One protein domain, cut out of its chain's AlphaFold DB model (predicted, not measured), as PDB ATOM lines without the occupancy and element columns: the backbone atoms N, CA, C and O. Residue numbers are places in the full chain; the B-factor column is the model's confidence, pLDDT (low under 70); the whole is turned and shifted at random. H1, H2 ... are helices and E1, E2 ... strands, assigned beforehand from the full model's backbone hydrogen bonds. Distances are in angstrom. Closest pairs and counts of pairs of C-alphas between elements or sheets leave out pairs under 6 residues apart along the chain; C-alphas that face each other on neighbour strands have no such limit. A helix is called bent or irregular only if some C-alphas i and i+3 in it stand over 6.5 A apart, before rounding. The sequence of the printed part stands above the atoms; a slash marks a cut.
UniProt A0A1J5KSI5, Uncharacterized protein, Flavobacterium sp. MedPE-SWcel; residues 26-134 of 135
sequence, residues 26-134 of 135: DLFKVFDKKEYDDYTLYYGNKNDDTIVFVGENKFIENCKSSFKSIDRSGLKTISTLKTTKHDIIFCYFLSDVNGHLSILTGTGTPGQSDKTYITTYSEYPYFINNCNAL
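AT A GLANCE: This is residues 26 to 134 of the 135 residues of an uncharacterized protein of Flavobacterium sp. MedPE-SWcel (UniProt A0A1J5KSI5). Look for two strand lobes side by side: one is a five-stranded sheet folded back on itself like part of a barrel, with E2 at the fold and the short helix H1 beside its strands, and the other is a four-stranded twisted sheet built round the long strand E6. The two sheets are joined by the links E4 to E5 and E8 to E9, and the longest distance runs from H1 to the turn between E6 and E7. The printed part has 109 residues with nine named strands and one named helix, in the order E1, E2, E3, H1, E4, E5, E6, E7, E8, E9, and its class is mostly strand. The first sheet is mixed, in the order E4, E1, E2, E3, E9; the second is branched and also holds both antiparallel and parallel pairs. The whole is compact, with a radius of gyration of the C-alphas of 14.4 A and spans of 41 by 36 by 22 A.

HOW THE PARTS SIT: Begin with E1, residues 27 to 36, E2, residues 39 to 46, and E3, residues 49 to 56: they form a meander, each strand the antiparallel neighbour of the one before. E1 and E2 are a hairpin, with N 34 and O 41 at 2.8 A; E2 and E3 are another, with N 42 and O 53 at 2.8 A. E1 bends by 74 degrees at residue 31. Its residues 27 to 29 pair antiparallel with E4, residues 69 to 71, where N 28 and O 70 are 2.8 A apart. On E3, look for its parallel neighbour E9, residues 126 to 128, with N 54 and O 126 at 2.8 A. This is a folded sheet, one sheet bent back into two leaves: E4 and E1 face E3 and E9, with 12 pairs of C-alphas within 11 A and E2 as the hinge. H1, residues 57 to 63, is on this sheet at a height of 7.2 A, over none of its strands; the closest C-alphas of H1 and E2 are those of Asn 57 and Tyr 39, 5.2 A apart. In H1 every O i to N i+4 pair is within hydrogen-bond range. Residues 76 to 77 pair antiparallel with residues 126 to 127 of E9. In the second sheet E6, residues 87 to 95, has three neighbours. E5, residues 80 to 82, and E7, residues 102 to 106, lie on one side of it, both antiparallel, with N 81 and O 88 at 2.8 A and N 103 and O 94 at 2.8 A; E5, E6 and E7 make a second meander. E8, residues 115 to 119, lies on the other side, parallel, with N 89 and O 116 at 2.8 A. E3 and E6, for instance, are apart.

IN THESE COORDINATES: Find C-alpha 27 at (187.034, 145.744, 180.501); from there E1 runs 23.7 A. E2 runs 22.5 A and E3 23.3 A, and H1 then covers 10.0 A. In the second sheet, start at C-alpha 87, (176.359, 144.031, 153.929), and follow E6 for 26.1 A to C-alpha 95; E7 spans 13.2 A and E8 12.8 A. E4, E5 and E9 have three residues each, and E9 ends at C-alpha 128, (177.535, 147.694, 171.640).

THE WHOLE: The two C-alphas farthest apart are those of Asn 62 and Asn 98, at 44.5 A. The printed part has no cut between residues 26 and 134, and no link is long. The mean pLDDT of the printed part is 91.4, and no printed residue is under 70; E7 has a mean of 82.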
ATOM      1  N   ASP A  26     184.903 142.863 182.688       90.00
ATOM      2  CA  ASP A  26     185.433 142.399 181.418       90.00
ATOM      3  C   ASP A  26     185.788 143.579 180.510       90.00
ATOM      4  O   ASP A  26     185.255 143.754 179.421       90.00
ATOM      5  N   LEU A  27     186.652 144.446 181.044       95.31
ATOM      6  CA  LEU A  27     187.034 145.744 180.501       95.31
ATOM      7  C   LEU A  27     188.192 145.628 179.511       95.31
ATOM      8  O   LEU A  27     189.309 145.291 179.900       95.31
ATOM      9  N   PHE A  28     187.941 146.018 178.269       97.38
ATOM     10  CA  PHE A  28     188.940 146.132 177.215       97.38
ATOM     11  C   PHE A  28     189.261 147.598 176.976       97.38
ATOM     12  O   PHE A  28     188.355 148.415 176.814       97.38
ATOM     13  N   LYS A  29     190.546 147.946 176.956       97.88
ATOM     14  CA  LYS A  29     190.982 149.308 176.644       97.88
ATOM     15  C   LYS A  29     190.948 149.503 175.134       97.88
ATOM     16  O   LYS A  29     191.534 148.715 174.403       97.88
ATOM     17  N   VAL A  30     190.276 150.551 174.672       97.88
ATOM     18  CA  VAL A  30     190.228 150.897 173.249       97.88
ATOM     19  C   VAL A  30     191.555 151.528 172.859       97.88
ATOM     20  O   VAL A  30     191.990 152.500 173.484       97.88
ATOM     21  N   PHE A  31     192.201 150.970 171.842       97.44
ATOM     22  CA  PHE A  31     193.472 151.481 171.325       97.44
ATOM     23  C   PHE A  31     193.367 151.997 169.889       97.44
ATOM     24  O   PHE A  31     194.189 152.821 169.501       97.44
ATOM     25  N   ASP A  32     192.360 151.562 169.127       97.44
ATOM     26  CA  ASP A  32     192.110 152.040 167.768       97.44
ATOM     27  C   ASP A  32     190.609 152.023 167.436       97.44
ATOM     28  O   ASP A  32     189.814 151.347 168.102       97.44
ATOM     29  N   LYS A  33     190.209 152.775 166.406       97.12
ATOM     30  CA  LYS A  33     188.846 152.771 165.866       97.12
ATOM     31  C   LYS A  33     188.835 152.972 164.351       97.12
ATOM     32  O   LYS A  33     189.635 153.729 163.811       97.12
ATOM     33  N   LYS A  34     187.872 152.350 163.670       96.38
ATOM     34  CA  LYS A  34     187.676 152.493 162.226       96.38
ATOM     35  C   LYS A  34     186.197 152.608 161.876       96.38
ATOM     36  O   LYS A  34     185.391 151.782 162.293       96.38
ATOM     37  N   GLU A  35     185.857 153.624 161.097       94.44
ATOM     38  CA  GLU A  35     184.480 153.934 160.708       94.44
ATOM     39  C   GLU A  35     184.112 153.238 159.388       94.44
ATOM     40  O   GLU A  35     184.916 153.182 158.454       94.44
ATOM     41  N   TYR A  36     182.894 152.695 159.328       91.62
ATOM     42  CA  TYR A  36     182.303 152.007 158.181       91.62
ATOM     43  C   TYR A  36     180.818 152.369 158.068       91.62
ATOM     44  O   TYR A  36     179.977 151.801 158.766       91.62
ATOM     45  N   ASP A  37     180.499 153.295 157.160       91.94
ATOM     46  CA  ASP A  37     179.146 153.829 156.965       91.94
ATOM     47  C   ASP A  37     178.496 154.248 158.305       91.94
ATOM     48  O   ASP A  37     178.930 155.216 158.929       91.94
ATOM     49  N   ASP A  38     177.476 153.513 158.754       94.56
ATOM     50  CA  ASP A  38     176.677 153.799 159.951       94.56
ATOM     51  C   ASP A  38     177.270 153.201 161.244       94.56
ATOM     52  O   ASP A  38     176.709 153.378 162.329       94.56
ATOM     53  N   TYR A  39     178.405 152.503 161.147       96.50
ATOM     54  CA  TYR A  39     179.036 151.789 162.254       96.50
ATOM     55  C   TYR A  39     180.489 152.209 162.477       96.50
ATOM     56  O   TYR A  39     181.215 152.571 161.553       96.50
ATOM     57  N   THR A  40     180.944 152.070 163.718       96.62
ATOM     58  CA  THR A  40     182.353 152.172 164.093       96.62
ATOM     59  C   THR A  40     182.803 150.856 164.703       96.62
ATOM     60  O   THR A  40     182.172 150.328 165.624       96.62
ATOM     61  N   LEU A  41     183.918 150.336 164.200       97.44
ATOM     62  CA  LEU A  41     184.664 149.255 164.823       97.44
ATOM     63  C   LEU A  41     185.638 149.851 165.836       97.44
ATOM     64  O   LEU A  41     186.446 150.707 165.486       97.44
ATOM     65  N   TYR A  42     185.589 149.373 167.073       97.81
ATOM     66  CA  TYR A  42     186.523 149.719 168.138       97.81
ATOM     67  C   TYR A  42     187.392 148.509 168.448       97.81
ATOM     68  O   TYR A  42     186.884 147.428 168.747       97.81
ATOM     69  N   TYR A  43     188.702 148.701 168.403       97.69
ATOM     70  CA  TYR A  43     189.676 147.663 168.697       97.69
ATOM     71  C   TYR A  43     190.079 147.779 170.162       97.69
ATOM     72  O   TYR A  43     190.594 148.815 170.598       97.69
ATOM     73  N   GLY A  44     189.778 146.738 170.936       97.38
ATOM     74  CA  GLY A  44     190.007 146.698 172.373       97.38
ATOM     75  C   GLY A  44     191.021 145.633 172.762       97.38
ATOM     76  O   GLY A  44     191.004 144.540 172.202       97.38
ATOM     77  N   ASN A  45     191.875 145.932 173.743       96.88
ATOM     78  CA  ASN A  45     192.847 144.980 174.273       96.88
ATOM     79  C   ASN A  45     192.700 144.757 175.787       96.88
ATOM     80  O   ASN A  45     192.390 145.682 176.548       96.88
ATOM     81  N   LYS A  46     192.946 143.520 176.229       95.19
ATOM     82  CA  LYS A  46     192.995 143.120 177.643       95.19
ATOM     83  C   LYS A  46     193.871 141.877 177.791       95.19
ATOM     84  O   LYS A  46     193.544 140.847 177.227       95.19
ATOM     85  N   ASN A  47     194.923 141.944 178.610       91.94
ATOM     86  CA  ASN A  47     195.804 140.799 178.906       91.94
ATOM     87  C   ASN A  47     196.268 140.051 177.636       91.94
ATOM     88  O   ASN A  47     196.087 138.842 177.540       91.94
ATOM     89  N   ASP A  48     196.793 140.791 176.656       87.19
ATOM     90  CA  ASP A  48     197.239 140.294 175.339       87.19
ATOM     91  C   ASP A  48     196.142 139.719 174.423       87.19
ATOM     92  O   ASP A  48     196.414 139.401 173.266       87.19
ATOM     93  N   ASP A  49     194.890 139.676 174.879       90.00
ATOM     94  CA  ASP A  49     193.736 139.390 174.033       90.00
ATOM     95  C   ASP A  49     193.272 140.661 173.317       90.00
ATOM     96  O   ASP A  49     193.220 141.750 173.906       90.00
ATOM     97  N   THR A  50     192.940 140.517 172.035       93.88
ATOM     98  CA  THR A  50     192.469 141.609 171.187       93.88
ATOM     99  C   THR A  50     191.133 141.242 170.580       93.88
ATOM    100  O   THR A  50     191.015 140.250 169.864       93.88
ATOM    101  N   ILE A  51     190.136 142.087 170.816       95.69
ATOM    102  CA  ILE A  51     188.780 141.877 170.322       95.69
ATOM    103  C   ILE A  51     188.263 143.119 169.612       95.69
ATOM    104  O   ILE A  51     188.726 144.243 169.827       95.69
ATOM    105  N   VAL A  52     187.271 142.901 168.756       97.75
ATOM    106  CA  VAL A  52     186.597 143.968 168.022       97.75
ATOM    107  C   VAL A  52     185.213 144.176 168.617       97.75
ATOM    108  O   VAL A  52     184.453 143.230 168.821       97.75
ATOM    109  N   PHE A  53     184.871 145.431 168.866       97.94
ATOM    110  CA  PHE A  53     183.522 145.856 169.204       97.94
ATOM    111  C   PHE A  53     182.942 146.669 168.057       97.94
ATOM    112  O   PHE A  53     183.667 147.370 167.360       97.94
ATOM    113  N   VAL A  54     181.631 146.611 167.878       98.12
ATOM    114  CA  VAL A  54     180.911 147.360 166.850       98.12
ATOM    115  C   VAL A  54     179.846 148.197 167.533       98.12
ATOM    116  O   VAL A  54     179.007 147.653 168.246       98.12
ATOM    117  N   GLY A  55     179.843 149.503 167.289       97.44
ATOM    118  CA  GLY A  55     178.761 150.395 167.700       97.44
ATOM    119  C   GLY A  55     178.137 151.089 166.497       97.44
ATOM    120  O   GLY A  55     178.849 151.463 165.570       97.44
ATOM    121  N   GLU A  56     176.819 151.274 166.507       97.00
ATOM    122  CA  GLU A  56     176.162 152.192 165.571       97.00
ATOM    123  C   GLU A  56     176.528 153.634 165.943       97.00
ATOM    124  O   GLU A  56     176.398 154.023 167.106       97.00
ATOM    125  N   ASN A  57     176.968 154.436 164.971       95.56
ATOM    126  CA  ASN A  57     177.538 155.765 165.212       95.56
ATOM    127  C   ASN A  57     176.579 156.654 166.018       95.56
ATOM    128  O   ASN A  57     176.946 157.174 167.071       95.56
ATOM    129  N   LYS A  58     175.309 156.713 165.598       95.06
ATOM    130  CA  LYS A  58     174.258 157.485 166.283       95.06
ATOM    131  C   LYS A  58     174.001 157.004 167.708       95.06
ATOM    132  O   LYS A  58     173.763 157.810 168.603       95.06
ATOM    133  N   PHE A  59     174.021 155.690 167.934       96.44
ATOM    134  CA  PHE A  59     173.825 155.128 169.269       96.44
ATOM    135  C   PHE A  59     174.975 155.524 170.201       96.44
ATOM    136  O   PHE A  59     174.731 155.976 171.319       96.44
ATOM    137  N   ILE A  60     176.220 155.403 169.732       97.19
ATOM    138  CA  ILE A  60     177.403 155.742 170.525       97.19
ATOM    139  C   ILE A  60     177.437 157.235 170.860       97.19
ATOM    140  O   ILE A  60     177.621 157.580 172.030       97.19
ATOM    141  N   GLU A  61     177.193 158.103 169.875       94.88
ATOM    142  CA  GLU A  61     177.115 159.557 170.066       94.88
ATOM    143  C   GLU A  61     176.081 159.944 171.133       94.88
ATOM    144  O   GLU A  61     176.369 160.768 172.002       94.88
ATOM    145  N   ASN A  62     174.910 159.296 171.121       96.19
ATOM    146  CA  ASN A  62     173.846 159.535 172.097       96.19
ATOM    147  C   ASN A  62     174.154 158.961 173.489       96.19
ATOM    148  O   ASN A  62     173.672 159.489 174.490       96.19
ATOM    149  N   CYS A  63     174.933 157.880 173.577       95.88
ATOM    150  CA  CYS A  63     175.301 157.273 174.852       95.88
ATOM    151  C   CYS A  63     176.384 158.064 175.588       95.88
ATOM    152  O   CYS A  63     176.255 158.328 176.786       95.88
ATOM    153  N   LYS A  64     177.507 158.350 174.916       91.69
ATOM    154  CA  LYS A  64     178.683 158.947 175.554       91.69
ATOM    155  C   LYS A  64     179.611 159.573 174.516       91.69
ATOM    156  O   LYS A  64     180.124 158.885 173.642       91.69
ATOM    157  N   SER A  65     179.919 160.859 174.685       85.25
ATOM    158  CA  SER A  65     180.806 161.604 173.776       85.25
ATOM    159  C   SER A  65     182.260 161.117 173.780       85.25
ATOM    160  O   SER A  65     182.990 161.337 172.818       85.25
ATOM    161  N   SER A  66     182.707 160.468 174.860       92.75
ATOM    162  CA  SER A  66     184.039 159.868 174.945       92.75
ATOM    163  C   SER A  66     184.081 158.704 175.935       92.75
ATOM    164  O   SER A  66     183.443 158.723 176.989       92.75
ATOM    165  N   PHE A  67     184.858 157.682 175.598       96.44
ATOM    166  CA  PHE A  67     185.166 156.533 176.445       96.44
ATOM    167  C   PHE A  67     186.567 156.032 176.097       96.44
ATOM    168  O   PHE A  67     187.086 156.317 175.016       96.44
ATOM    169  N   LYS A  68     187.204 155.325 177.029       97.25
ATOM    170  CA  LYS A  68     188.545 154.745 176.828       97.25
ATOM    171  C   LYS A  68     188.531 153.230 176.909       97.25
ATOM    172  O   LYS A  68     189.488 152.598 176.465       97.25
ATOM    173  N   SER A  69     187.464 152.661 177.457       97.62
ATOM    174  CA  SER A  69     187.313 151.223 177.592       97.62
ATOM    175  C   SER A  69     185.879 150.784 177.318       97.62
ATOM    176  O   SER A  69     184.933 151.560 177.456       97.62
ATOM    177  N   ILE A  70     185.726 149.514 176.954       97.69
ATOM    178  CA  ILE A  70     184.436 148.863 176.751       97.69
ATOM    179  C   ILE A  70     184.360 147.650 177.676       97.69
ATOM    180  O   ILE A  70     185.272 146.826 177.711       97.69
ATOM    181  N   ASP A  71     183.283 147.554 178.444       96.38
ATOM    182  CA  ASP A  71     182.936 146.369 179.221       96.38
ATOM    183  C   ASP A  71     182.186 145.381 178.322       96.38
ATOM    184  O   ASP A  71     181.069 145.650 177.877       96.38
ATOM    185  N   ARG A  72     182.811 144.237 178.039       95.38
ATOM    186  CA  ARG A  72     182.239 143.168 177.210       95.38
ATOM    187  C   ARG A  72     181.052 142.479 177.884       95.38
ATOM    188  O   ARG A  72     180.255 141.826 177.210       95.38
ATOM    189  N   SER A  73     180.914 142.614 179.203       92.75
ATOM    190  CA  SER A  73     179.906 141.906 179.992       92.75
ATOM    191  C   SER A  73     178.488 142.194 179.489       92.75
ATOM    192  O   SER A  73     177.991 143.315 179.567       92.75
ATOM    193  N   GLY A  74     177.808 141.155 178.999       89.56
ATOM    194  CA  GLY A  74     176.426 141.249 178.520       89.56
ATOM    195  C   GLY A  74     176.265 141.758 177.084       89.56
ATOM    196  O   GLY A  74     175.128 141.850 176.615       89.56
ATOM    197  N   LEU A  75     177.358 142.042 176.371       96.44
ATOM    198  CA  LEU A  75     177.312 142.279 174.930       96.44
ATOM    199  C   LEU A  75     177.134 140.955 174.179       96.44
ATOM    200  O   LEU A  75     177.532 139.888 174.648       96.44
ATOM    201  N   LYS A  76     176.527 141.025 172.993       96.69
ATOM    202  CA  LYS A  76     176.315 139.864 172.119       96.69
ATOM    203  C   LYS A  76     177.251 139.931 170.929       96.69
ATOM    204  O   LYS A  76     177.484 141.014 170.398       96.69
ATOM    205  N   THR A  77     177.742 138.779 170.493       96.69
ATOM    206  CA  THR A  77     178.499 138.690 169.249       96.69
ATOM    207  C   THR A  77     177.583 138.834 168.040       96.69
ATOM    208  O   THR A  77     176.394 138.503 168.092       96.69
ATOM    209  N   ILE A  78     178.139 139.339 166.945       96.50
ATOM    210  CA  ILE A  78     177.455 139.479 165.661       96.50
ATOM    211  C   ILE A  78     178.351 138.965 164.536       96.50
ATOM    212  O   ILE A  78     179.555 139.194 164.527       96.50
ATOM    213  N   SER A  79     177.761 138.275 163.567       94.69
ATOM    214  CA  SER A  79     178.491 137.756 162.404       94.69
ATOM    215  C   SER A  79     178.327 138.620 161.154       94.69
ATOM    216  O   SER A  79     179.123 138.513 160.226       94.69
ATOM    217  N   THR A  80     177.311 139.489 161.124       93.94
ATOM    218  CA  THR A  80     176.984 140.345 159.974       93.94
ATOM    219  C   THR A  80     176.394 141.682 160.427       93.94
ATOM    220  O   THR A  80     175.796 141.755 161.504       93.94
ATOM    221  N   LEU A  81     176.532 142.715 159.598       93.75
ATOM    222  CA  LEU A  81     175.830 143.997 159.703       93.75
ATOM    223  C   LEU A  81     175.247 144.365 158.345       93.75
ATOM    224  O   LEU A  81     175.852 144.082 157.314       93.75
ATOM    225  N   LYS A  82     174.112 145.057 158.358       91.62
ATOM    226  CA  LYS A  82     173.539 145.664 157.157       91.62
ATOM    227  C   LYS A  82     173.837 147.152 157.184       91.62
ATOM    228  O   LYS A  82     173.417 147.813 158.131       91.62
ATOM    229  N   THR A  83     174.544 147.674 156.188       87.81
ATOM    230  CA  THR A  83     174.700 149.125 156.017       87.81
ATOM    231  C   THR A  83     173.710 149.647 154.984       87.81
ATOM    232  O   THR A  83     172.974 148.892 154.345       87.81
ATOM    233  N   THR A  84     173.679 150.964 154.806       84.38
ATOM    234  CA  THR A  84     172.908 151.608 153.736       84.38
ATOM    235  C   THR A  84     173.387 151.255 152.325       84.38
ATOM    236  O   THR A  84     172.618 151.413 151.377       84.38
ATOM    237  N   LYS A  85     174.635 150.795 152.159       84.19
ATOM    238  CA  LYS A  85     175.252 150.549 150.843       84.19
ATOM    239  C   LYS A  85     175.556 149.081 150.571       84.19
ATOM    240  O   LYS A  85     175.515 148.675 149.414       84.19
ATOM    241  N   HIS A  86     175.925 148.320 151.597       86.62
ATOM    242  CA  HIS A  86     176.372 146.938 151.460       86.62
ATOM    243  C   HIS A  86     176.220 146.177 152.783       86.62
ATOM    244  O   HIS A  86     176.083 146.769 153.853       86.62
ATOM    245  N   ASP A  87     176.287 144.851 152.721       90.94
ATOM    246  CA  ASP A  87     176.359 144.031 153.929       90.94
ATOM    247  C   ASP A  87     177.826 143.849 154.340       90.94
ATOM    248  O   ASP A  87     178.691 143.533 153.518       90.94
ATOM    249  N   ILE A  88     178.115 144.023 155.628       92.44
ATOM    250  CA  ILE A  88     179.412 143.697 156.218       92.44
ATOM    251  C   ILE A  88     179.321 142.291 156.804       92.44
ATOM    252  O   ILE A  88     178.452 142.003 157.628       92.44
ATOM    253  N   ILE A  89     180.244 141.421 156.413       92.94
ATOM    254  CA  ILE A  89     180.395 140.072 156.954       92.94
ATOM    255  C   ILE A  89     181.683 140.023 157.764       92.94
ATOM    256  O   ILE A  89     182.752 140.365 157.260       92.94
ATOM    257  N   PHE A  90     181.591 139.568 159.009       93.88
ATOM    258  CA  PHE A  90     182.771 139.359 159.834       93.88
ATOM    259  C   PHE A  90     183.336 137.962 159.623       93.88
ATOM    260  O   PHE A  90     182.605 136.970 159.579       93.88
ATOM    261  N   CYS A  91     184.656 137.898 159.516       92.81
ATOM    262  CA  CYS A  91     185.416 136.662 159.467       92.81
ATOM    263  C   CYS A  91     186.473 136.685 160.566       92.81
ATOM    264  O   CYS A  91     186.938 137.755 160.931       92.81
ATOM    265  N   TYR A  92     186.885 135.537 161.079       90.62
ATOM    266  CA  TYR A  92     187.941 135.446 162.090       90.62
ATOM    267  C   TYR A  92     188.791 134.207 161.849       90.62
ATOM    268  O   TYR A  92     188.381 133.290 161.132       90.62
ATOM    269  N   PHE A  93     189.992 134.192 162.417       86.50
ATOM    270  CA  PHE A  93     190.891 133.057 162.285       86.50
ATOM    271  C   PHE A  93     190.679 132.072 163.429       86.50
ATOM    272  O   PHE A  93     190.707 132.436 164.604       86.50
ATOM    273  N   LEU A  94     190.509 130.802 163.074       84.94
ATOM    274  CA  LEU A  94     190.606 129.682 163.998       84.94
ATOM    275  C   LEU A  94     191.927 128.970 163.758       84.94
ATOM    276  O   LEU A  94     192.195 128.542 162.636       84.94
ATOM    277  N   SER A  95     192.718 128.826 164.813       84.81
ATOM    278  CA  SER A  95     193.927 128.009 164.779       84.81
ATOM    279  C   SER A  95     193.661 126.639 165.395       84.81
ATOM    280  O   SER A  95     192.874 126.518 166.337       84.81
ATOM    281  N   ASP A  96     194.306 125.599 164.870       84.31
ATOM    282  CA  ASP A  96     194.311 124.288 165.517       84.31
ATOM    283  C   ASP A  96     195.061 124.333 166.860       84.31
ATOM    284  O   ASP A  96     195.766 125.293 167.177       84.31
ATOM    285  N   VAL A  97     194.927 123.274 167.664       83.06
ATOM    286  CA  VAL A  97     195.523 123.208 169.014       83.06
ATOM    287  C   VAL A  97     197.047 123.354 169.020       83.06
ATOM    288  O   VAL A  97     197.609 123.750 170.038       83.06
ATOM    289  N   ASN A  98     197.709 123.054 167.897       85.25
ATOM    290  CA  ASN A  98     199.159 123.169 167.744       85.25
ATOM    291  C   ASN A  98     199.591 124.471 167.041       85.25
ATOM    292  O   ASN A  98     200.786 124.720 166.915       85.25
ATOM    293  N   GLY A  99     198.649 125.297 166.569       77.88
ATOM    294  CA  GLY A  99     198.919 126.553 165.863       77.88
ATOM    295  C   GLY A  99     199.530 126.401 164.463       77.88
ATOM    296  O   GLY A  99     200.021 127.377 163.904       77.88
ATOM    297  N   HIS A 100     199.528 125.196 163.895       80.94
ATOM    298  CA  HIS A 100     200.101 124.893 162.582       80.94
ATOM    299  C   HIS A 100     199.137 125.185 161.429       80.94
ATOM    300  O   HIS A 100     199.576 125.417 160.302       80.94
ATOM    301  N   LEU A 101     197.830 125.166 161.694       76.69
ATOM    302  CA  LEU A 101     196.793 125.439 160.708       76.69
ATOM    303  C   LEU A 101     195.933 126.602 161.186       76.69
ATOM    304  O   LEU A 101     195.386 126.543 162.282       76.69
ATOM    305  N   SER A 102     195.770 127.621 160.340       79.94
ATOM    306  CA  SER A 102     194.832 128.720 160.561       79.94
ATOM    307  C   SER A 102     193.789 128.745 159.448       79.94
ATOM    308  O   SER A 102     194.131 128.724 158.265       79.94
ATOM    309  N   ILE A 103     192.512 128.760 159.826       82.56
ATOM    310  CA  ILE A 103     191.375 128.774 158.906       82.56
ATOM    311  C   ILE A 103     190.610 130.077 159.112       82.56
ATOM    312  O   ILE A 103     190.189 130.384 160.228       82.56
ATOM    313  N   LEU A 104     190.397 130.822 158.029       82.62
ATOM    314  CA  LEU A 104     189.477 131.954 158.024       82.62
ATOM    315  C   LEU A 104     188.037 131.426 157.987       82.62
ATOM    316  O   LEU A 104     187.651 130.746 157.037       82.62
ATOM    317  N   THR A 105     187.248 131.739 159.011       82.44
ATOM    318  CA  THR A 105     185.852 131.303 159.147       82.44
ATOM    319  C   THR A 105     184.898 132.493 159.261       82.44
ATOM    320  O   THR A 105     185.290 133.567 159.710       82.44
ATOM    321  N   GLY A 106     183.645 132.321 158.836       82.38
ATOM    322  CA  GLY A 106     182.603 133.350 158.832       82.38
ATOM    323  C   GLY A 106     181.287 132.819 158.250       82.38
ATOM    324  O   GLY A 106     181.252 131.740 157.665       82.38
ATOM    325  N   THR A 107     180.189 133.567 158.389       79.44
ATOM    326  CA  THR A 107     178.858 133.159 157.880       79.44
ATOM    327  C   THR A 107     178.628 133.449 156.389       79.44
ATOM    328  O   THR A 107     177.576 133.099 155.856       79.44
ATOM    329  N   GLY A 108     179.571 134.098 155.699       72.44
ATOM    330  CA  GLY A 108     179.434 134.476 154.290       72.44
ATOM    331  C   GLY A 108     180.030 133.457 153.322       72.44
ATOM    332  O   GLY A 108     181.089 132.891 153.572       72.44
ATOM    333  N   THR A 109     179.384 133.276 152.169       76.31
ATOM    334  CA  THR A 109     180.003 132.588 151.026       76.31
ATOM    335  C   THR A 109     181.038 133.522 150.400       76.31
ATOM    336  O   THR A 109     180.692 134.674 150.159       76.31
ATOM    337  N   PRO A 110     182.289 133.105 150.150       70.81
ATOM    338  CA  PRO A 110     183.288 133.971 149.525       70.81
ATOM    339  C   PRO A 110     182.902 134.356 148.087       70.81
ATOM    340  O   PRO A 110     182.216 133.605 147.397       70.81
ATOM    341  N   GLY A 111     183.370 135.522 147.629       70.94
ATOM    342  CA  GLY A 111     183.217 135.973 146.237       70.94
ATOM    343  C   GLY A 111     181.960 136.797 145.929       70.94
ATOM    344  O   GLY A 111     181.700 137.078 144.763       70.94
ATOM    345  N   GLN A 112     181.194 137.207 146.943       80.50
ATOM    346  CA  GLN A 112     180.041 138.095 146.757       80.50
ATOM    347  C   GLN A 112     180.513 139.556 146.715       80.50
ATOM    348  O   GLN A 112     180.968 140.094 147.722       80.50
ATOM    349  N   SER A 113     180.450 140.186 145.540       79.50
ATOM    350  CA  SER A 113     180.969 141.546 145.310       79.50
ATOM    351  C   SER A 113     180.145 142.656 145.969       79.50
ATOM    352  O   SER A 113     180.617 143.779 146.091       79.50
ATOM    353  N   ASP A 114     178.910 142.355 146.363       83.06
ATOM    354  CA  ASP A 114     177.987 143.240 147.082       83.06
ATOM    355  C   ASP A 114     178.214 143.236 148.604       83.06
ATOM    356  O   ASP A 114     177.470 143.879 149.347       83.06
ATOM    357  N   LYS A 115     179.239 142.518 149.078       87.06
ATOM    358  CA  LYS A 115     179.560 142.372 150.497       87.06
ATOM    359  C   LYS A 115     180.977 142.826 150.804       87.06
ATOM    360  O   LYS A 115     181.914 142.562 150.053       87.06
ATOM    361  N   THR A 116     181.138 143.435 151.972       90.25
ATOM    362  CA  THR A 116     182.450 143.755 152.536       90.25
ATOM    363  C   THR A 116     182.797 142.717 153.589       90.25
ATOM    364  O   THR A 116     182.062 142.535 154.556       90.25
ATOM    365  N   TYR A 117     183.937 142.049 153.429       89.88
ATOM    366  CA  TYR A 117     184.432 141.081 154.403       89.88
ATOM    367  C   TYR A 117     185.450 141.762 155.310       89.88
ATOM    368  O   TYR A 117     186.445 142.310 154.831       89.88
ATOM    369  N   ILE A 118     185.203 141.735 156.617       91.56
ATOM    370  CA  ILE A 118     186.120 142.273 157.619       91.56
ATOM    371  C   ILE A 118     186.653 141.127 158.460       91.56
ATOM    372  O   ILE A 118     185.907 140.479 159.195       91.56
ATOM    373  N   THR A 119     187.962 140.918 158.383       90.69
ATOM    374  CA  THR A 119     188.656 139.966 159.243       90.69
ATOM    375  C   THR A 119     188.912 140.584 160.619       90.69
ATOM    376  O   THR A 119     189.523 141.648 160.726       90.69
ATOM    377  N   THR A 120     188.427 139.926 161.667       90.94
ATOM    378  CA  THR A 120     188.719 140.192 163.077       90.94
ATOM    379  C   THR A 120     189.827 139.244 163.564       90.94
ATOM    380  O   THR A 120     190.571 138.684 162.758       90.94
ATOM    381  N   TYR A 121     189.992 139.107 164.880       87.69
ATOM    382  CA  TYR A 121     191.051 138.299 165.486       87.69
ATOM    383  C   TYR A 121     190.602 136.840 165.659       87.69
ATOM    384  O   TYR A 121     190.499 136.098 164.684       87.69
ATOM    385  N   SER A 122     190.334 136.434 166.898       86.94
ATOM    386  CA  SER A 122     190.033 135.062 167.317       86.94
ATOM    387  C   SER A 122     188.535 134.766 167.437       86.94
ATOM    388  O   SER A 122     188.154 133.613 167.639       86.94
ATOM    389  N   GLU A 123     187.676 135.781 167.314       91.44
ATOM    390  CA  GLU A 123     186.228 135.637 167.469       91.44
ATOM    391  C   GLU A 123     185.425 136.696 166.698       91.44
ATOM    392  O   GLU A 123     185.958 137.701 166.208       91.44
ATOM    393  N   TYR A 124     184.112 136.461 166.598       96.00
ATOM    394  CA  TYR A 124     183.162 137.450 166.098       96.00
ATOM    395  C   TYR A 124     183.149 138.704 166.983       96.00
ATOM    396  O   TYR A 124     183.250 138.596 168.205       96.00
ATOM    397  N   PRO A 125     182.954 139.894 166.395       97.12
ATOM    398  CA  PRO A 125     182.901 141.119 167.169       97.12
ATOM    399  C   PRO A 125     181.667 141.194 168.068       97.12
ATOM    400  O   PRO A 125     180.617 140.618 167.770       97.12
ATOM    401  N   TYR A 126     181.774 141.986 169.133       97.88
ATOM    402  CA  TYR A 126     180.682 142.268 170.064       97.88
ATOM    403  C   TYR A 126     179.937 143.547 169.688       97.88
ATOM    404  O   TYR A 126     180.544 144.599 169.506       97.88
ATOM    405  N   PHE A 127     178.609 143.486 169.626       98.19
ATOM    406  CA  PHE A 127     177.777 144.643 169.322       98.19
ATOM    407  C   PHE A 127     177.451 145.451 170.583       98.19
ATOM    408  O   PHE A 127     176.901 144.922 171.553       98.19
ATOM    409  N   ILE A 128     177.770 146.743 170.557       98.06
ATOM    410  CA  ILE A 128     177.535 147.694 171.640       98.06
ATOM    411  C   ILE A 128     176.108 148.228 171.512       98.06
ATOM    412  O   ILE A 128     175.840 149.169 170.771       98.06
ATOM    413  N   ASN A 129     175.191 147.641 172.274       95.69
ATOM    414  CA  ASN A 129     173.784 148.049 172.343       95.69
ATOM    415  C   ASN A 129     173.367 148.549 173.737       95.69
ATOM    416  O   ASN A 129     172.178 148.664 174.030       95.69
ATOM    417  N   ASN A 130     174.334 148.823 174.617       95.50
ATOM    418  CA  ASN A 130     174.096 149.282 175.982       95.50
ATOM    419  C   ASN A 130     175.110 150.368 176.368       95.50
ATOM    420  O   ASN A 130     176.306 150.089 176.442       95.50
ATOM    421  N   CYS A 131     174.641 151.581 176.684       95.88
ATOM    422  CA  CYS A 131     175.510 152.698 177.075       95.88
ATOM    423  C   CYS A 131     176.380 152.380 178.301       95.88
ATOM    424  O   CYS A 131     177.492 152.890 178.420       95.88
ATOM    425  N   ASN A 132     175.909 151.504 179.196       94.75
ATOM    426  CA  ASN A 132     176.666 151.102 180.379       94.75
ATOM    427  C   ASN A 132     177.931 150.309 180.038       94.75
ATOM    428  O   ASN A 132     178.802 150.197 180.891       94.75
ATOM    429  N   ALA A 133     178.063 149.781 178.821       95.88
ATOM    430  CA  ALA A 133     179.303 149.154 178.383       95.88
ATOM    431  C   ALA A 133     180.432 150.182 178.169       95.88
ATOM    432  O   ALA A 133     181.600 149.810 178.221       95.88
ATOM    433  N   LEU A 134     180.118 151.467 177.963       96.81
ATOM    434  CA  LEU A 134     181.093 152.511 177.625       96.81
ATOM    435  C   LEU A 134     181.695 153.156 178.883       96.81
ATOM    436  O   LEU A 134     181.027 153.884 179.632       96.81
TER     437      LEU A 134